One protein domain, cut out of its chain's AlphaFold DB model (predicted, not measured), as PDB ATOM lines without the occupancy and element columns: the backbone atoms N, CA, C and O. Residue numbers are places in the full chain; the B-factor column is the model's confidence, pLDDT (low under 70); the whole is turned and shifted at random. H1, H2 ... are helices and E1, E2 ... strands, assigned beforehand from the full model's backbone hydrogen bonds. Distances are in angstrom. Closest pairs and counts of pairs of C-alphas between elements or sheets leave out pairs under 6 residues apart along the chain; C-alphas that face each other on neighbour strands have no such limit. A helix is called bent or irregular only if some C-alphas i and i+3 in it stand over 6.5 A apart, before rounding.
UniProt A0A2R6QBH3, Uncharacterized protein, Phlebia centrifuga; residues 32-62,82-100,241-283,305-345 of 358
ATOM      1  N   VAL A  32     -33.108  30.046 -56.592       77.94
ATOM      2  CA  VAL A  32     -32.925  29.213 -55.393       77.94
ATOM      3  C   VAL A  32     -34.270  28.668 -54.900       77.94
ATOM      4  O   VAL A  32     -34.339  27.508 -54.479       77.94
ATOM      5  N   ALA A  33     -35.338  29.466 -55.024       80.56
ATOM      6  CA  ALA A  33     -36.703  29.063 -54.703       80.56
ATOM      7  C   ALA A  33     -37.179  27.870 -55.555       80.56
ATOM      8  O   ALA A  33     -37.745  26.920 -55.013       80.56
ATOM      9  N   ASP A  34     -36.864  27.864 -56.852       81.31
ATOM     10  CA  ASP A  34     -37.247  26.797 -57.787       81.31
ATOM     11  C   ASP A  34     -36.404  25.530 -57.610       81.31
ATOM     12  O   ASP A  34     -36.859  24.421 -57.903       81.31
ATOM     13  N   SER A  35     -35.171  25.667 -57.110       81.75
ATOM     14  CA  SER A  35     -34.275  24.529 -56.869       81.75
ATOM     15  C   SER A  35     -34.768  23.606 -55.745       81.75
ATOM     16  O   SER A  35     -34.389  22.434 -55.689       81.75
ATOM     17  N   LEU A  36     -35.588  24.129 -54.818       85.94
ATOM     18  CA  LEU A  36     -36.010  23.475 -53.570       85.94
ATOM     19  C   LEU A  36     -34.849  22.946 -52.697       85.94
ATOM     20  O   LEU A  36     -35.095  22.207 -51.739       85.94
ATOM     21  N   VAL A  37     -33.593  23.315 -52.976       83.50
ATOM     22  CA  VAL A  37     -32.404  22.780 -52.285       83.50
ATOM     23  C   VAL A  37     -32.437  23.113 -50.796       83.50
ATOM     24  O   VAL A  37     -32.170  22.246 -49.963       83.50
ATOM     25  N   ILE A  38     -32.837  24.337 -50.439       86.44
ATOM     26  CA  ILE A  38     -32.977  24.759 -49.039       86.44
ATOM     27  C   ILE A  38     -34.042  23.922 -48.335       86.44
ATOM     28  O   ILE A  38     -33.801  23.404 -47.248       86.44
ATOM     29  N   PHE A  39     -35.203  23.732 -48.967       88.19
ATOM     30  CA  PHE A  39     -36.284  22.929 -48.401       88.19
ATOM     31  C   PHE A  39     -35.846  21.476 -48.167       88.19
ATOM     32  O   PHE A  39     -36.079  20.919 -47.094       88.19
ATOM     33  N   GLN A  40     -35.157  20.870 -49.138       89.31
ATOM     34  CA  GLN A  40     -34.613  19.518 -49.000       89.31
ATOM     35  C   GLN A  40     -33.548  19.440 -47.901       89.31
ATOM     36  O   GLN A  40     -33.570  18.501 -47.107       89.31
ATOM     37  N   SER A  41     -32.671  20.441 -47.807       88.19
ATOM     38  CA  SER A  41     -31.621  20.510 -46.784       88.19
ATOM     39  C   SER A  41     -32.210  20.665 -45.382       88.19
ATOM     40  O   SER A  41     -31.809  19.957 -44.459       88.19
ATOM     41  N   LEU A  42     -33.219  21.526 -45.217       91.00
ATOM     42  CA  LEU A  42     -33.959  21.676 -43.963       91.00
ATOM     43  C   LEU A  42     -34.674  20.377 -43.595       91.00
ATOM     44  O   LEU A  42     -34.568  19.924 -42.457       91.00
ATOM     45  N   ARG A  43     -35.337  19.724 -44.553       93.06
ATOM     46  CA  ARG A  43     -35.998  18.438 -44.318       93.06
ATOM     47  C   ARG A  43     -35.009  17.356 -43.877       93.06
ATOM     48  O   ARG A  43     -35.266  16.677 -42.891       93.06
ATOM     49  N   GLN A  44     -33.874  17.222 -44.559       91.38
ATOM     50  CA  GLN A  44     -32.825  16.264 -44.188       91.38
ATOM     51  C   GLN A  44     -32.225  16.582 -42.815       91.38
ATOM     52  O   GLN A  44     -32.012  15.681 -42.005       91.38
ATOM     53  N   SER A  45     -31.983  17.863 -42.532       93.12
ATOM     54  CA  SER A  45     -31.513  18.332 -41.228       93.12
ATOM     55  C   SER A  45     -32.506  17.967 -40.120       93.12
ATOM     56  O   SER A  45     -32.105  17.404 -39.101       93.12
ATOM     57  N   ARG A  46     -33.807  18.189 -40.343       94.88
ATOM     58  CA  ARG A  46     -34.876  17.790 -39.419       94.88
ATOM     59  C   ARG A  46     -34.906  16.280 -39.208       94.88
ATOM     60  O   ARG A  46     -34.911  15.826 -38.068       94.88
ATOM     61  N   ASP A  47     -34.875  15.507 -40.293       92.88
ATOM     62  CA  ASP A  47     -34.862  14.044 -40.230       92.88
ATOM     63  C   ASP A  47     -33.668  13.546 -39.403       92.88
ATOM     64  O   ASP A  47     -33.842  12.667 -38.560       92.88
ATOM     65  N   LYS A  48     -32.489  14.164 -39.562       91.19
ATOM     66  CA  LYS A  48     -31.278  13.838 -38.795       91.19
ATOM     67  C   LYS A  48     -31.475  14.026 -37.286       91.19
ATOM     68  O   LYS A  48     -31.117  13.122 -36.522       91.19
ATOM     69  N   TRP A  49     -32.088  15.139 -36.863       92.31
ATOM     70  CA  TRP A  49     -32.457  15.379 -35.457       92.31
ATOM     71  C   TRP A  49     -33.381  14.291 -34.910       92.31
ATOM     72  O   TRP A  49     -33.186  13.822 -33.790       92.31
ATOM     73  N   LEU A  50     -34.330  13.837 -35.727       91.50
ATOM     74  CA  LEU A  50     -35.310  12.815 -35.364       91.50
ATOM     75  C   LEU A  50     -34.784  11.372 -35.457       91.50
ATOM     76  O   LEU A  50     -35.509  10.444 -35.097       91.50
ATOM     77  N   THR A  51     -33.605  11.111 -36.031       88.94
ATOM     78  CA  THR A  51     -33.112   9.731 -36.244       88.94
ATOM     79  C   THR A  51     -31.817   9.407 -35.532       88.94
ATOM     80  O   THR A  51     -31.671   8.280 -35.062       88.94
ATOM     81  N   SER A  52     -30.863  10.335 -35.533       86.56
ATOM     82  CA  SER A  52     -29.452   9.978 -35.341       86.56
ATOM     83  C   SER A  52     -28.657  10.957 -34.493       86.56
ATOM     84  O   SER A  52     -27.549  10.615 -34.100       86.56
ATOM     85  N   THR A  53     -29.165  12.164 -34.226       88.81
ATOM     86  CA  THR A  53     -28.373  13.138 -33.461       88.81
ATOM     87  C   THR A  53     -28.252  12.771 -31.984       88.81
ATOM     88  O   THR A  53     -27.224  13.035 -31.369       88.81
ATOM     89  N   PHE A  54     -29.281  12.144 -31.415       91.81
ATOM     90  CA  PHE A  54     -29.311  11.784 -30.003       91.81
ATOM     91  C   PHE A  54     -29.285  10.260 -29.812       91.81
ATOM     92  O   PHE A  54     -29.938   9.543 -30.580       91.81
ATOM     93  N   PRO A  55     -28.582   9.745 -28.785       92.25
ATOM     94  CA  PRO A  55     -28.647   8.342 -28.402       92.25
ATOM     95  C   PRO A  55     -30.084   7.926 -28.103       92.25
ATOM     96  O   PRO A  55     -30.817   8.622 -27.400       92.25
ATOM     97  N   LYS A  56     -30.502   6.774 -28.625       92.69
ATOM     98  CA  LYS A  56     -31.841   6.250 -28.356       92.69
ATOM     99  C   LYS A  56     -31.897   5.670 -26.943       92.69
ATOM    100  O   LYS A  56     -31.057   4.856 -26.571       92.69
ATOM    101  N   PHE A  57     -32.907   6.068 -26.177       92.44
ATOM    102  CA  PHE A  57     -33.183   5.531 -24.847       92.44
ATOM    103  C   PHE A  57     -33.910   4.187 -24.919       92.44
ATOM    104  O   PHE A  57     -33.535   3.219 -24.262       92.44
ATOM    105  N   SER A  58     -34.967   4.129 -25.725       84.38
ATOM    106  CA  SER A  58     -35.685   2.896 -26.001       84.38
ATOM    107  C   SER A  58     -36.291   2.953 -27.395       84.38
ATOM    108  O   SER A  58     -36.742   4.000 -27.863       84.38
ATOM    109  N   VAL A  59     -36.284   1.801 -28.060       76.38
ATOM    110  CA  VAL A  59     -37.027   1.581 -29.297       76.38
ATOM    111  C   VAL A  59     -38.016   0.481 -28.994       76.38
ATOM    112  O   VAL A  59     -37.631  -0.667 -28.761       76.38
ATOM    113  N   ARG A  60     -39.306   0.816 -28.961       74.81
ATOM    114  CA  ARG A  60     -40.334  -0.217 -28.839       74.81
ATOM    115  C   ARG A  60     -40.241  -1.100 -30.085       74.81
ATOM    116  O   ARG A  60     -40.487  -0.622 -31.191       74.81
ATOM    117  N   GLY A  61     -39.858  -2.366 -29.910       70.81
ATOM    118  CA  GLY A  61     -39.698  -3.312 -31.014       70.81
ATOM    119  C   GLY A  61     -40.970  -3.377 -31.858       70.81
ATOM    120  O   GLY A  61     -42.012  -3.849 -31.398       70.81
ATOM    121  N   ARG A  62     -40.917  -2.866 -33.093       71.62
ATOM    122  CA  ARG A  62     -42.017  -2.988 -34.055       71.62
ATOM    123  C   ARG A  62     -41.851  -4.319 -34.789       71.62
ATOM    124  O   ARG A  62     -40.838  -4.538 -35.444       71.62
ATOM    125  N   PHE A  82     -43.323  20.641 -24.120       97.81
ATOM    126  CA  PHE A  82     -42.797  21.984 -24.335       97.81
ATOM    127  C   PHE A  82     -42.460  22.201 -25.807       97.81
ATOM    128  O   PHE A  82     -42.424  21.257 -26.603       97.81
ATOM    129  N   GLU A  83     -42.226  23.454 -26.174       98.12
ATOM    130  CA  GLU A  83     -41.670  23.786 -27.478       98.12
ATOM    131  C   GLU A  83     -40.143  23.760 -27.394       98.12
ATOM    132  O   GLU A  83     -39.554  24.387 -26.511       98.12
ATOM    133  N   LEU A  84     -39.518  23.006 -28.298       98.06
ATOM    134  CA  LEU A  84     -38.069  22.902 -28.427       98.06
ATOM    135  C   LEU A  84     -37.647  23.434 -29.795       98.06
ATOM    136  O   LEU A  84     -38.087  22.928 -30.825       98.06
ATOM    137  N   THR A  85     -36.757  24.415 -29.808       97.94
ATOM    138  CA  THR A  85     -36.147  24.975 -31.011       97.94
ATOM    139  C   THR A  85     -34.678  24.562 -31.100       97.94
ATOM    140  O   THR A  85     -33.911  24.740 -30.151       97.94
ATOM    141  N   ILE A  86     -34.277  24.014 -32.250       95.62
ATOM    142  CA  ILE A  86     -32.894  23.619 -32.553       95.62
ATOM    143  C   ILE A  86     -32.507  24.188 -33.919       95.62
ATOM    144  O   ILE A  86     -32.942  23.699 -34.964       95.62
ATOM    145  N   GLY A  87     -31.675  25.231 -33.921       93.25
ATOM    146  CA  GLY A  87     -31.368  25.972 -35.146       93.25
ATOM    147  C   GLY A  87     -32.659  26.494 -35.803       93.25
ATOM    148  O   GLY A  87     -33.435  27.154 -35.118       93.25
ATOM    149  N   PRO A  88     -32.925  26.198 -37.091       94.69
ATOM    150  CA  PRO A  88     -34.145  26.636 -37.777       94.69
ATOM    151  C   PRO A  88     -35.375  25.754 -37.488       94.69
ATOM    152  O   PRO A  88     -36.451  26.013 -38.025       94.69
ATOM    153  N   HIS A  89     -35.232  24.678 -36.705       96.31
ATOM    154  CA  HIS A  89     -36.300  23.702 -36.488       96.31
ATOM    155  C   HIS A  89     -37.044  23.966 -35.194       96.31
ATOM    156  O   HIS A  89     -36.425  24.037 -34.137       96.31
ATOM    157  N   ILE A  90     -38.372  23.994 -35.277       97.75
ATOM    158  CA  ILE A  90     -39.265  24.007 -34.118       97.75
ATOM    159  C   ILE A  90     -39.895  22.615 -33.977       97.75
ATOM    160  O   ILE A  90     -40.388  22.028 -34.952       97.75
ATOM    161  N   PHE A  91     -39.851  22.073 -32.764       97.62
ATOM    162  CA  PHE A  91     -40.423  20.792 -32.362       97.62
ATOM    163  C   PHE A  91     -41.484  21.038 -31.291       97.62
ATOM    164  O   PHE A  91     -41.197  21.173 -30.097       97.62
ATOM    165  N   GLN A  92     -42.732  21.116 -31.743       97.75
ATOM    166  CA  GLN A  92     -43.880  21.318 -30.869       97.75
ATOM    167  C   GLN A  92     -44.154  20.071 -30.026       97.75
ATOM    168  O   GLN A  92     -43.908  18.941 -30.453       97.75
ATOM    169  N   ASN A  93     -44.715  20.290 -28.835       97.50
ATOM    170  CA  ASN A  93     -45.157  19.232 -27.929       97.50
ATOM    171  C   ASN A  93     -44.070  18.191 -27.599       97.50
ATOM    172  O   ASN A  93     -44.385  17.018 -27.383       97.50
ATOM    173  N   THR A  94     -42.808  18.618 -27.544       98.00
ATOM    174  CA  THR A  94     -41.681  17.766 -27.163       98.00
ATOM    175  C   THR A  94     -41.817  17.412 -25.688       98.00
ATOM    176  O   THR A  94     -41.791  18.297 -24.829       98.00
ATOM    177  N   ALA A  95     -42.007  16.129 -25.384       97.88
ATOM    178  CA  ALA A  95     -42.173  15.676 -24.009       97.88
ATOM    179  C   ALA A  95     -40.814  15.484 -23.330       97.88
ATOM    180  O   ALA A  95     -39.888  14.956 -23.943       97.88
ATOM    181  N   VAL A  96     -40.711  15.893 -22.064       98.25
ATOM    182  CA  VAL A  96     -39.491  15.776 -21.250       98.25
ATOM    183  C   VAL A  96     -39.717  14.776 -20.122       98.25
ATOM    184  O   VAL A  96     -40.733  14.827 -19.418       98.25
ATOM    185  N   TYR A  97     -38.751  13.879 -19.941       98.06
ATOM    186  CA  TYR A  97     -38.760  12.828 -18.935       98.06
ATOM    187  C   TYR A  97     -37.482  12.847 -18.093       98.06
ATOM    188  O   TYR A  97     -36.380  13.016 -18.616       98.06
ATOM    189  N   GLU A  98     -37.640  12.594 -16.798       97.62
ATOM    190  CA  GLU A  98     -36.551  12.252 -15.882       97.62
ATOM    191  C   GLU A  98     -36.480  10.725 -15.761       97.62
ATOM    192  O   GLU A  98     -37.482  10.074 -15.444       97.62
ATOM    193  N   VAL A  99     -35.310  10.146 -16.034       97.31
ATOM    194  CA  VAL A  99     -35.076   8.700 -15.943       97.31
ATOM    195  C   VAL A  99     -34.137   8.398 -14.787       97.31
ATOM    196  O   VAL A  99     -32.947   8.691 -14.861       97.31
ATOM    197  N   SER A 100     -34.649   7.755 -13.741       96.25
ATOM    198  CA  SER A 100     -33.862   7.323 -12.582       96.25
ATOM    199  C   SER A 100     -33.579   5.827 -12.662       96.25
ATOM    200  O   SER A 100     -34.504   5.016 -12.727       96.25
ATOM    201  N   ILE A 241     -36.024  12.966 -24.027       97.50
ATOM    202  CA  ILE A 241     -36.987  13.720 -24.825       97.50
ATOM    203  C   ILE A 241     -37.751  12.793 -25.771       97.50
ATOM    204  O   ILE A 241     -37.238  11.757 -26.199       97.50
ATOM    205  N   GLU A 242     -38.983  13.169 -26.096       96.88
ATOM    206  CA  GLU A 242     -39.831  12.497 -27.084       96.88
ATOM    207  C   GLU A 242     -40.445  13.545 -28.017       96.88
ATOM    208  O   GLU A 242     -41.226  14.399 -27.590       96.88
ATOM    209  N   PHE A 243     -40.084  13.483 -29.298       97.00
ATOM    210  CA  PHE A 243     -40.651  14.319 -30.350       97.00
ATOM    211  C   PHE A 243     -42.045  13.827 -30.754       97.00
ATOM    212  O   PHE A 243     -42.239  12.642 -31.038       97.00
ATOM    213  N   GLN A 244     -43.002  14.750 -30.895       96.88
ATOM    214  CA  GLN A 244     -44.368  14.428 -31.328       96.88
ATOM    215  C   GLN A 244     -44.418  13.742 -32.705       96.88
ATOM    216  O   GLN A 244     -45.309  12.939 -32.973       96.88
ATOM    217  N   GLU A 245     -43.458  14.018 -33.584       94.38
ATOM    218  CA  GLU A 245     -43.386  13.424 -34.925       94.38
ATOM    219  C   GLU A 245     -43.010  11.938 -34.922       94.38
ATOM    220  O   GLU A 245     -43.212  11.246 -35.922       94.38
ATOM    221  N   LYS A 246     -42.465  11.436 -33.808       90.00
ATOM    222  CA  LYS A 246     -41.982  10.061 -33.661       90.00
ATOM    223  C   LYS A 246     -42.256   9.526 -32.254       90.00
ATOM    224  O   LYS A 246     -41.355   9.137 -31.524       90.00
ATOM    225  N   LEU A 247     -43.542   9.427 -31.929       82.69
ATOM    226  CA  LEU A 247     -44.056   9.037 -30.609       82.69
ATOM    227  C   LEU A 247     -43.558   7.706 -29.997       82.69
ATOM    228  O   LEU A 247     -43.628   7.590 -28.778       82.69
ATOM    229  N   PRO A 248     -43.092   6.660 -30.718       85.00
ATOM    230  CA  PRO A 248     -42.540   5.502 -30.008       85.00
ATOM    231  C   PRO A 248     -41.076   5.687 -29.595       85.00
ATOM    232  O   PRO A 248     -40.592   4.901 -28.778       85.00
ATOM    233  N   ASP A 249     -40.376   6.665 -30.168       92.88
ATOM    234  CA  ASP A 249     -38.938   6.811 -30.004       92.88
ATOM    235  C   ASP A 249     -38.647   7.810 -28.880       92.88
ATOM    236  O   ASP A 249     -39.265   8.868 -28.765       92.88
ATOM    237  N   LYS A 250     -37.692   7.453 -28.022       95.06
ATOM    238  CA  LYS A 250     -37.218   8.289 -26.919       95.06
ATOM    239  C   LYS A 250     -35.723   8.496 -27.065       95.06
ATOM    240  O   LYS A 250     -34.995   7.532 -27.315       95.06
ATOM    241  N   TRP A 251     -35.256   9.722 -26.867       95.31
ATOM    242  CA  TRP A 251     -33.851  10.086 -27.029       95.31
ATOM    243  C   TRP A 251     -33.265  10.623 -25.736       95.31
ATOM    244  O   TRP A 251     -33.907  11.402 -25.041       95.31
ATOM    245  N   ILE A 252     -32.039  10.219 -25.426       95.50
ATOM    246  CA  ILE A 252     -31.271  10.725 -24.292       95.50
ATOM    247  C   ILE A 252     -30.602  12.032 -24.718       95.50
ATOM    248  O   ILE A 252     -29.946  12.068 -25.761       95.50
ATOM    249  N   ILE A 253     -30.718  13.085 -23.910       95.81
ATOM    250  CA  ILE A 253     -29.847  14.257 -24.046       95.81
ATOM    251  C   ILE A 253     -28.441  13.827 -23.589       95.81
ATOM    252  O   ILE A 253     -28.290  13.437 -22.428       95.81
ATOM    253  N   PRO A 254     -27.419  13.838 -24.468       91.62
ATOM    254  CA  PRO A 254     -26.092  13.330 -24.138       91.62
ATOM    255  C   PRO A 254     -25.480  14.071 -22.961       91.62
ATOM    256  O   PRO A 254     -25.460  15.300 -22.943       91.62
ATOM    257  N   ARG A 255     -24.935  13.317 -22.006       88.81
ATOM    258  CA  ARG A 255     -24.095  13.885 -20.951       88.81
ATOM    259  C   ARG A 255     -22.771  14.363 -21.547       88.81
ATOM    260  O   ARG A 255     -22.252  13.770 -22.490       88.81
ATOM    261  N   GLY A 256     -22.236  15.434 -20.980       87.56
ATOM    262  CA  GLY A 256     -21.003  16.070 -21.419       87.56
ATOM    263  C   GLY A 256     -20.928  17.493 -20.890       87.56
ATOM    264  O   GLY A 256     -21.578  17.820 -19.896       87.56
ATOM    265  N   TYR A 257     -20.169  18.342 -21.577       90.69
ATOM    266  CA  TYR A 257     -20.145  19.768 -21.273       90.69
ATOM    267  C   TYR A 257     -21.521  20.367 -21.553       90.69
ATOM    268  O   TYR A 257     -21.998  20.335 -22.692       90.69
ATOM    269  N   ALA A 258     -22.146  20.898 -20.506       93.56
ATOM    270  CA  ALA A 258     -23.469  21.489 -20.576       93.56
ATOM    271  C   ALA A 258     -23.500  22.850 -19.878       93.56
ATOM    272  O   ALA A 258     -22.859  23.054 -18.844       93.56
ATOM    273  N   LEU A 259     -24.256  23.780 -20.453       94.81
ATOM    274  CA  LEU A 259     -24.537  25.090 -19.882       94.81
ATOM    275  C   LEU A 259     -26.032  25.361 -20.005       94.81
ATOM    276  O   LEU A 259     -26.600  25.231 -21.091       94.81
ATOM    277  N   LEU A 260     -26.650  25.752 -18.895       95.81
ATOM    278  CA  LEU A 260     -28.041  26.174 -18.851       95.81
ATOM    279  C   LEU A 260     -28.102  27.688 -18.650       95.81
ATOM    280  O   LEU A 260     -27.644  28.203 -17.633       95.81
ATOM    281  N   GLU A 261     -28.702  28.384 -19.605       95.69
ATOM    282  CA  GLU A 261     -29.049  29.801 -19.502       95.69
ATOM    283  C   GLU A 261     -30.570  29.900 -19.385       95.69
ATOM    284  O   GLU A 261     -31.289  29.211 -20.106       95.69
ATOM    285  N   THR A 262     -31.080  30.731 -18.477       96.69
ATOM    286  CA  THR A 262     -32.528  30.904 -18.280       96.69
ATOM    287  C   THR A 262     -32.909  32.364 -18.449       96.69
ATOM    288  O   THR A 262     -32.167  33.261 -18.047       96.69
ATOM    289  N   THR A 263     -34.067  32.609 -19.055       96.56
ATOM    290  CA  THR A 263     -34.637  33.947 -19.214       96.56
ATOM    291  C   THR A 263     -36.109  33.939 -18.806       96.56
ATOM    292  O   THR A 263     -36.816  32.967 -19.086       96.56
ATOM    293  N   PRO A 264     -36.610  35.010 -18.166       92.75
ATOM    294  CA  PRO A 264     -38.039  35.157 -17.912       92.75
ATOM    295  C   PRO A 264     -38.826  35.070 -19.225       92.75
ATOM    296  O   PRO A 264     -38.446  35.718 -20.201       92.75
ATOM    297  N   SER A 265     -39.907  34.282 -19.265       91.06
ATOM    298  CA  SER A 265     -40.709  34.176 -20.487       91.06
ATOM    299  C   SER A 265     -41.483  35.470 -20.732       91.06
ATOM    300  O   SER A 265     -42.099  36.028 -19.823       91.06
ATOM    301  N   SER A 266     -41.507  35.928 -21.983       89.69
ATOM    302  CA  SER A 266     -42.266  37.125 -22.382       89.69
ATOM    303  C   SER A 266     -43.786  36.936 -22.296       89.69
ATOM    304  O   SER A 266     -44.531  37.908 -22.205       89.69
ATOM    305  N   THR A 267     -44.253  35.684 -22.326       87.06
ATOM    306  CA  THR A 267     -45.680  35.347 -22.457       87.06
ATOM    307  C   THR A 267     -46.378  35.085 -21.125       87.06
ATOM    308  O   THR A 267     -47.605  35.166 -21.048       87.06
ATOM    309  N   SER A 268     -45.635  34.734 -20.073       91.75
ATOM    310  CA  SER A 268     -46.210  34.317 -18.795       91.75
ATOM    311  C   SER A 268     -45.207  34.464 -17.656       91.75
ATOM    312  O   SER A 268     -44.079  33.998 -17.760       91.75
ATOM    313  N   SER A 269     -45.648  35.035 -16.533       90.25
ATOM    314  CA  SER A 269     -44.825  35.198 -15.327       90.25
ATOM    315  C   SER A 269     -44.503  33.886 -14.605       90.25
ATOM    316  O   SER A 269     -43.606  33.861 -13.769       90.25
ATOM    317  N   THR A 270     -45.224  32.799 -14.899       93.00
ATOM    318  CA  THR A 270     -45.019  31.486 -14.263       93.00
ATOM    319  C   THR A 270     -44.188  30.531 -15.111       93.00
ATOM    320  O   THR A 270     -43.906  29.414 -14.674       93.00
ATOM    321  N   LYS A 271     -43.811  30.951 -16.323       93.75
ATOM    322  CA  LYS A 271     -43.023  30.150 -17.252       93.75
ATOM    323  C   LYS A 271     -41.676  30.804 -17.514       93.75
ATOM    324  O   LYS A 271     -41.538  32.025 -17.495       93.75
ATOM    325  N   LEU A 272     -40.690  29.965 -17.783       96.69
ATOM    326  CA  LEU A 272     -39.328  30.369 -18.092       96.69
ATOM    327  C   LEU A 272     -38.954  29.846 -19.471       96.69
ATOM    328  O   LEU A 272     -39.377  28.760 -19.873       96.69
ATOM    329  N   ASP A 273     -38.140  30.614 -20.174       97.44
ATOM    330  CA  ASP A 273     -37.469  30.145 -21.375       97.44
ATOM    331  C   ASP A 273     -36.036  29.764 -20.984       97.44
ATOM    332  O   ASP A 273     -35.461  30.323 -20.043       97.44
ATOM    333  N   ALA A 274     -35.464  28.763 -21.648       97.38
ATOM    334  CA  ALA A 274     -34.119  28.301 -21.332       97.38
ATOM    335  C   ALA A 274     -33.344  27.896 -22.578       97.38
ATOM    336  O   ALA A 274     -33.886  27.291 -23.500       97.38
ATOM    337  N   ILE A 275     -32.047  28.172 -22.582       97.50
ATOM    338  CA  ILE A 275     -31.109  27.687 -23.586       97.50
ATOM    339  C   ILE A 275     -30.217  26.657 -22.905       97.50
ATOM    340  O   ILE A 275     -29.384  26.989 -22.063       97.50
ATOM    341  N   LEU A 276     -30.385  25.395 -23.289       96.88
ATOM    342  CA  LEU A 276     -29.503  24.310 -22.889       96.88
ATOM    343  C   LEU A 276     -28.465  24.094 -23.995       96.88
ATOM    344  O   LEU A 276     -28.774  23.579 -25.070       96.88
ATOM    345  N   THR A 277     -27.231  24.518 -23.742       95.25
ATOM    346  CA  THR A 277     -26.095  24.303 -24.640       95.25
ATOM    347  C   THR A 277     -25.387  23.017 -24.241       95.25
ATOM    348  O   THR A 277     -24.949  22.903 -23.102       95.25
ATOM    349  N   VAL A 278     -25.262  22.063 -25.162       93.56
ATOM    350  CA  VAL A 278     -24.614  20.766 -24.924       93.56
ATOM    351  C   VAL A 278     -23.567  20.487 -25.992       93.56
ATOM    352  O   VAL A 278     -23.797  20.718 -27.179       93.56
ATOM    353  N   SER A 279     -22.421  19.957 -25.578       90.56
ATOM    354  CA  SER A 279     -21.487  19.288 -26.481       90.56
ATOM    355  C   SER A 279     -21.731  17.785 -26.355       90.56
ATOM    356  O   SER A 279     -21.400  17.211 -25.312       90.56
ATOM    357  N   PRO A 280     -22.364  17.134 -27.350       78.31
ATOM    358  CA  PRO A 280     -22.518  15.701 -27.333       78.31
ATOM    359  C   PRO A 280     -21.118  15.103 -27.413       78.31
ATOM    360  O   PRO A 280     -20.442  15.206 -28.436       78.31
ATOM    361  N   LEU A 281     -20.683  14.474 -26.323       68.69
ATOM    362  CA  LEU A 281     -19.551  13.566 -26.370       68.69
ATOM    363  C   LEU A 281     -19.995  12.408 -27.250       68.69
ATOM    364  O   LEU A 281     -20.750  11.529 -26.831       68.69
ATOM    365  N   ILE A 282     -19.596  12.466 -28.515       60.16
ATOM    366  CA  ILE A 282     -19.821  11.387 -29.455       60.16
ATOM    367  C   ILE A 282     -18.889  10.248 -29.020       60.16
ATOM    368  O   ILE A 282     -17.809  10.059 -29.569       60.16
ATOM    369  N   ASN A 283     -19.301   9.480 -28.012       49.53
ATOM    370  CA  ASN A 283     -18.747   8.158 -27.766       49.53
ATOM    371  C   ASN A 283     -19.297   7.250 -28.874       49.53
ATOM    372  O   ASN A 283     -20.260   6.509 -28.676       49.53
ATOM    373  N   PRO A 305     -18.935  19.182 -31.801       85.75
ATOM    374  CA  PRO A 305     -20.024  20.029 -32.274       85.75
ATOM    375  C   PRO A 305     -20.880  20.528 -31.106       85.75
ATOM    376  O   PRO A 305     -21.513  19.735 -30.427       85.75
ATOM    377  N   VAL A 306     -20.968  21.839 -30.891       90.12
ATOM    378  CA  VAL A 306     -21.824  22.412 -29.838       90.12
ATOM    379  C   VAL A 306     -23.251  22.606 -30.355       90.12
ATOM    380  O   VAL A 306     -23.466  23.220 -31.402       90.12
ATOM    381  N   VAL A 307     -24.240  22.113 -29.608       92.31
ATOM    382  CA  VAL A 307     -25.670  22.208 -29.933       92.31
ATOM    383  C   VAL A 307     -26.382  23.082 -28.908       92.31
ATOM    384  O   VAL A 307     -26.191  22.917 -27.707       92.31
ATOM    385  N   LYS A 308     -27.246  23.987 -29.377       95.19
ATOM    386  CA  LYS A 308     -28.142  24.779 -28.525       95.19
ATOM    387  C   LYS A 308     -29.572  24.270 -28.640       95.19
ATOM    388  O   LYS A 308     -30.114  24.191 -29.742       95.19
ATOM    389  N   LEU A 309     -30.164  23.950 -27.498       97.19
ATOM    390  CA  LEU A 309     -31.542  23.507 -27.343       97.19
ATOM    391  C   LEU A 309     -32.315  24.640 -26.668       97.19
ATOM    392  O   LEU A 309     -32.150  24.872 -25.471       97.19
ATOM    393  N   HIS A 310     -33.105  25.379 -27.440       98.00
ATOM    394  CA  HIS A 310     -33.899  26.481 -26.912       98.00
ATOM    395  C   HIS A 310     -35.292  25.983 -26.539       98.00
ATOM    396  O   HIS A 310     -36.036  25.497 -27.385       98.00
ATOM    397  N   TRP A 311     -35.627  26.083 -25.266       98.19
ATOM    398  CA  TRP A 311     -36.878  25.632 -24.690       98.19
ATOM    399  C   TRP A 311     -37.747  26.828 -24.342       98.19
ATOM    400  O   TRP A 311     -37.284  27.754 -23.674       98.19
ATOM    401  N   THR A 312     -39.015  26.775 -24.737       97.88
ATOM    402  CA  THR A 312     -39.980  27.842 -24.460       97.88
ATOM    403  C   THR A 312     -41.095  27.337 -23.559       97.88
ATOM    404  O   THR A 312     -41.628  26.234 -23.743       97.88
ATOM    405  N   GLY A 313     -41.470  28.159 -22.581       96.50
ATOM    406  CA  GLY A 313     -42.606  27.880 -21.710       96.50
ATOM    407  C   GLY A 313     -42.365  26.771 -20.676       96.50
ATOM    408  O   GLY A 313     -43.314  26.065 -20.320       96.50
ATOM    409  N   LEU A 314     -41.125  26.601 -20.210       97.56
ATOM    410  CA  LEU A 314     -40.768  25.643 -19.164       97.56
ATOM    411  C   LEU A 314     -41.374  26.033 -17.813       97.56
ATOM    412  O   LEU A 314     -41.519  27.207 -17.481       97.56
ATOM    413  N   ILE A 315     -41.686  25.019 -17.009       97.12
ATOM    414  CA  ILE A 315     -42.074  25.175 -15.602       97.12
ATOM    415  C   ILE A 315     -40.847  25.030 -14.696       97.12
ATOM    416  O   ILE A 315     -39.908  24.308 -15.042       97.12
ATOM    417  N   GLN A 316     -40.882  25.645 -13.509       96.62
ATOM    418  CA  GLN A 316     -39.761  25.623 -12.558       96.62
ATOM    419  C   GLN A 316     -39.193  24.212 -12.288       96.62
ATOM    420  O   GLN A 316     -37.982  24.049 -12.405       96.62
ATOM    421  N   PRO A 317     -40.005  23.152 -12.073       97.31
ATOM    422  CA  PRO A 317     -39.461  21.808 -11.850       97.31
ATOM    423  C   PRO A 317     -38.601  21.253 -12.999       97.31
ATOM    424  O   PRO A 317     -37.734  20.412 -12.768       97.31
ATOM    425  N   VAL A 318     -38.836  21.690 -14.242       97.81
ATOM    426  CA  VAL A 318     -38.030  21.279 -15.405       97.81
ATOM    427  C   VAL A 318     -36.737  22.086 -15.487       97.81
ATOM    428  O   VAL A 318     -35.700  21.535 -15.850       97.81
ATOM    429  N   ILE A 319     -36.767  23.359 -15.092       97.31
ATOM    430  CA  ILE A 319     -35.552  24.167 -14.936       97.31
ATOM    431  C   ILE A 319     -34.649  23.556 -13.866       97.31
ATOM    432  O   ILE A 319     -33.470  23.332 -14.124       97.31
ATOM    433  N   ASP A 320     -35.215  23.187 -12.716       96.19
ATOM    434  CA  ASP A 320     -34.477  22.537 -11.632       96.19
ATOM    435  C   ASP A 320     -33.918  21.174 -12.071       96.19
ATOM    436  O   ASP A 320     -32.807  20.797 -11.695       96.19
ATOM    437  N   LEU A 321     -34.664  20.424 -12.896       96.69
ATOM    438  CA  LEU A 321     -34.163  19.198 -13.521       96.69
ATOM    439  C   LEU A 321     -32.935  19.486 -14.391       96.69
ATOM    440  O   LEU A 321     -31.923  18.807 -14.226       96.69
ATOM    441  N   PHE A 322     -33.013  20.453 -15.312       96.75
ATOM    442  CA  PHE A 322     -31.891  20.780 -16.192       96.75
ATOM    443  C   PHE A 322     -30.691  21.310 -15.410       96.75
ATOM    444  O   PHE A 322     -29.572  20.895 -15.690       96.75
ATOM    445  N   ALA A 323     -30.910  22.146 -14.394       94.69
ATOM    446  CA  ALA A 323     -29.848  22.654 -13.534       94.69
ATOM    447  C   ALA A 323     -29.113  21.506 -12.823       94.69
ATOM    448  O   ALA A 323     -27.895  21.397 -12.942       94.69
ATOM    449  N   ARG A 324     -29.855  20.580 -12.190       94.25
ATOM    450  CA  ARG A 324     -29.274  19.372 -11.571       94.25
ATOM    451  C   ARG A 324     -28.606  18.452 -12.585       94.25
ATOM    452  O   ARG A 324     -27.634  17.781 -12.256       94.25
ATOM    453  N   TRP A 325     -29.148  18.349 -13.795       94.25
ATOM    454  CA  TRP A 325     -28.574  17.500 -14.837       94.25
ATOM    455  C   TRP A 325     -27.237  18.053 -15.344       94.25
ATOM    456  O   TRP A 325     -26.323  17.267 -15.597       94.25
ATOM    457  N   CYS A 326     -27.113  19.382 -15.418       92.81
ATOM    458  CA  CYS A 326     -25.883  20.096 -15.756       92.81
ATOM    459  C   CYS A 326     -24.818  20.109 -14.635       92.81
ATOM    460  O   CYS A 326     -23.720  20.579 -14.923       92.81
ATOM    461  N   ASN A 327     -25.119  19.637 -13.408       80.88
ATOM    462  CA  ASN A 327     -24.212  19.603 -12.235       80.88
ATOM    463  C   ASN A 327     -22.765  19.229 -12.621       80.88
ATOM    464  O   ASN A 327     -22.559  18.299 -13.398       80.88
ATOM    465  N   ASP A 328     -21.710  19.878 -12.123       59.12
ATOM    466  CA  ASP A 328     -21.509  20.560 -10.834       59.12
ATOM    467  C   ASP A 328     -21.221  22.071 -10.980       59.12
ATOM    468  O   ASP A 328     -20.654  22.494 -11.986       59.12
ATOM    469  N   GLU A 329     -21.528  22.902  -9.968       58.41
ATOM    470  CA  GLU A 329     -21.165  24.343  -9.952       58.41
ATOM    471  C   GLU A 329     -19.672  24.573 -10.239       58.41
ATOM    472  O   GLU A 329     -19.294  25.509 -10.945       58.41
ATOM    473  N   GLN A 330     -18.827  23.659  -9.755       60.91
ATOM    474  CA  GLN A 330     -17.385  23.670  -9.979       60.91
ATOM    475  C   GLN A 330     -17.007  23.450 -11.457       60.91
ATOM    476  O   GLN A 330     -15.963  23.924 -11.899       60.91
ATOM    477  N   ASN A 331     -17.888  22.822 -12.240       78.88
ATOM    478  CA  ASN A 331     -17.709  22.570 -13.666       78.88
ATOM    479  C   ASN A 331     -18.289  23.671 -14.560       78.88
ATOM    480  O   ASN A 331     -18.003  23.661 -15.749       78.88
ATOM    481  N   ILE A 332     -19.059  24.650 -14.065       85.06
ATOM    482  CA  ILE A 332     -19.674  25.657 -14.959       85.06
ATOM    483  C   ILE A 332     -18.605  26.480 -15.688       85.06
ATOM    484  O   ILE A 332     -18.695  26.664 -16.903       85.06
ATOM    485  N   ALA A 333     -17.578  26.948 -14.975       86.75
ATOM    486  CA  ALA A 333     -16.490  27.718 -15.579       86.75
ATOM    487  C   ALA A 333     -15.673  26.875 -16.576       86.75
ATOM    488  O   ALA A 333     -15.307  27.360 -17.650       86.75
ATOM    489  N   GLU A 334     -15.437  25.599 -16.260       88.94
ATOM    490  CA  GLU A 334     -14.766  24.666 -17.167       88.94
ATOM    491  C   GLU A 334     -15.616  24.394 -18.416       88.94
ATOM    492  O   GLU A 334     -15.136  24.550 -19.542       88.94
ATOM    493  N   ASN A 335     -16.898  24.075 -18.230       89.38
ATOM    494  CA  ASN A 335     -17.866  23.849 -19.297       89.38
ATOM    495  C   ASN A 335     -17.945  25.071 -20.215       89.38
ATOM    496  O   ASN A 335     -17.921  24.911 -21.431       89.38
ATOM    497  N   GLN A 336     -17.973  26.293 -19.672       89.88
ATOM    498  CA  GLN A 336     -17.946  27.523 -20.473       89.88
ATOM    499  C   GLN A 336     -16.669  27.643 -21.312       89.88
ATOM    500  O   GLN A 336     -16.743  28.005 -22.488       89.88
ATOM    501  N   GLY A 337     -15.507  27.306 -20.743       88.75
ATOM    502  CA  GLY A 337     -14.241  27.280 -21.475       88.75
ATOM    503  C   GLY A 337     -14.248  26.274 -22.632       88.75
ATOM    504  O   GLY A 337     -13.757  26.584 -23.716       88.75
ATOM    505  N   LYS A 338     -14.852  25.100 -22.420       87.56
ATOM    506  CA  LYS A 338     -14.934  24.003 -23.402       87.56
ATOM    507  C   LYS A 338     -16.027  24.196 -24.454       87.56
ATOM    508  O   LYS A 338     -15.891  23.711 -25.571       87.56
ATOM    509  N   LEU A 339     -17.101  24.903 -24.106       89.31
ATOM    510  CA  LEU A 339     -18.220  25.216 -25.000       89.31
ATOM    511  C   LEU A 339     -17.999  26.497 -25.806       89.31
ATOM    512  O   LEU A 339     -18.787  26.784 -26.713       89.31
ATOM    513  N   LYS A 340     -16.958  27.281 -25.499       87.56
ATOM    514  CA  LYS A 340     -16.624  28.471 -26.277       87.56
ATOM    515  C   LYS A 340     -16.271  28.031 -27.703       87.56
ATOM    516  O   LYS A 340     -15.292  27.307 -27.880       87.56
ATOM    517  N   PRO A 341     -17.045  28.440 -28.725       76.94
ATOM    518  CA  PRO A 341     -16.743  28.054 -30.091       76.94
ATOM    519  C   PRO A 341     -15.342  28.569 -30.457       76.94
ATOM    520  O   PRO A 341     -14.988  29.683 -30.044       76.94
ATOM    521  N   PRO A 342     -14.550  27.801 -31.228       73.81
ATOM    522  CA  PRO A 342     -13.280  28.286 -31.751       73.81
ATOM    523  C   PRO A 342     -13.510  29.631 -32.437       73.81
ATOM    524  O   PRO A 342     -14.460  29.763 -33.211       73.81
ATOM    525  N   ALA A 343     -12.652  30.621 -32.177       72.69
ATOM    526  CA  ALA A 343     -12.781  31.968 -32.745       72.69
ATOM    527  C   ALA A 343     -12.830  31.980 -34.290       72.69
ATOM    528  O   ALA A 343     -13.294  32.947 -34.883       72.69
ATOM    529  N   SER A 344     -12.383  30.894 -34.926       60.66
ATOM    530  CA  SER A 344     -12.366  30.656 -36.370       60.66
ATOM    531  C   SER A 344     -13.571  29.880 -36.911       60.66
ATOM    532  O   SER A 344     -13.652  29.663 -38.120       60.66
ATOM    533  N   THR A 345     -14.509  29.443 -36.065       56.06
ATOM    534  CA  THR A 345     -15.699  28.736 -36.555       56.06
ATOM    535  C   THR A 345     -16.599  29.751 -37.231       56.06
ATOM    536  O   THR A 345     -17.258  30.544 -36.554       56.06
TER     537      THR A 345
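This is residues 32 to 62, 82 to 100, 241 to 283 and 305 to 345 of the 358 residues of an uncharacterized protein of Phlebia centrifuga (UniProt A0A2R6QBH3). A strongly twisted wall of five antiparallel strands makes the body, with H3 packed over one face and H4 crossing edge strand E5. From the other edge, E3, H2 leads to an arm, residues 32 to 41, that sticks out; the small pair E1 and E4 sits beyond the bent E3. The 134 printed residues hold four named helices and seven named strands, in the order H1 H2 E1 E2 E3 E4 E5 E6 E7 H3 H4, a mixed class. The large sheet runs E3 E2 E7 E6 E5. The whole is compact, with a radius of gyration of the C-alphas of 16.1 A and spans of 49 by 41 by 37 A.

In the large sheet, E3 is residues 89 to 100, 29.1 A long, and bends by 75 degrees at residue 92. E2 is residues 82 to 86, E7 is 307 to 314 at 18.9 A, E6 is 272 to 278 at 18.9 A, and E5 is 258 to 264 at 20.2 A. The small sheet has E1, residues 56 to 59, and E4, residues 249 to 252. H1, residues 32 to 35, begins at C-alpha 32 (-32.925, 29.213, -55.393). H2 is residues 37 to 51, 20.7 A, and H3 is 316 to 325, 14.0 A. H4, residues 329 to 339, 15.4 A, ends at C-alpha 339 (-18.220, 25.216, -25.000); it is only just irregular, C-alphas 330 and 333 being 7.0 A apart.

E2 and E3 form a hairpin, with N 91 and O 84 at 2.8 A. E2 and E7 are antiparallel at 157 degrees, with N 85 and O 310 at 2.7 A. E7 and E6 have N 309 and O 276 at 2.8 A. E6 and E5, a hairpin, have N 275 and O 261 at 2.8 A. H3 is on this sheet; its closest C-alphas to E5 are Ala 323 and Leu 260, 6.6 A. H4 is on it at a height of 6.3 A, only just over E5 with 3 C-alphas falling on that strand, and runs across the strands at 82 degrees on the local plane; Asn 335 and Ala 258 have the closest C-alphas, 6.2 A. H2 is on it too, C-alphas 46 and 89 being closest at 6.8 A. E1 and E4 are antiparallel, with N 57 and O 250 at 2.8 A. E3 and E4 are near each other, with 7 pairs of C-alphas within 10 A. H1 is not on the large sheet. Every O i to N i+4 pair is within hydrogen-bond range in H2 and H3, 5 of 7 in H4, and H1 is too short for one.

The C-alphas of Asp 34 and Gln 330 are farthest apart, 51.9 A. Residues 63 to 81, 101 to 240 and 284 to 304 are cut out, with C-alpha gaps of 26.8 A, 14.2 A and 12.8 A. Of the links printed whole, E5 to E6 is short and the others are tight. Mean pLDDT of the printed part is 89.6; residues 281 to 283, 328 to 330 and 344 to 345 are under 70.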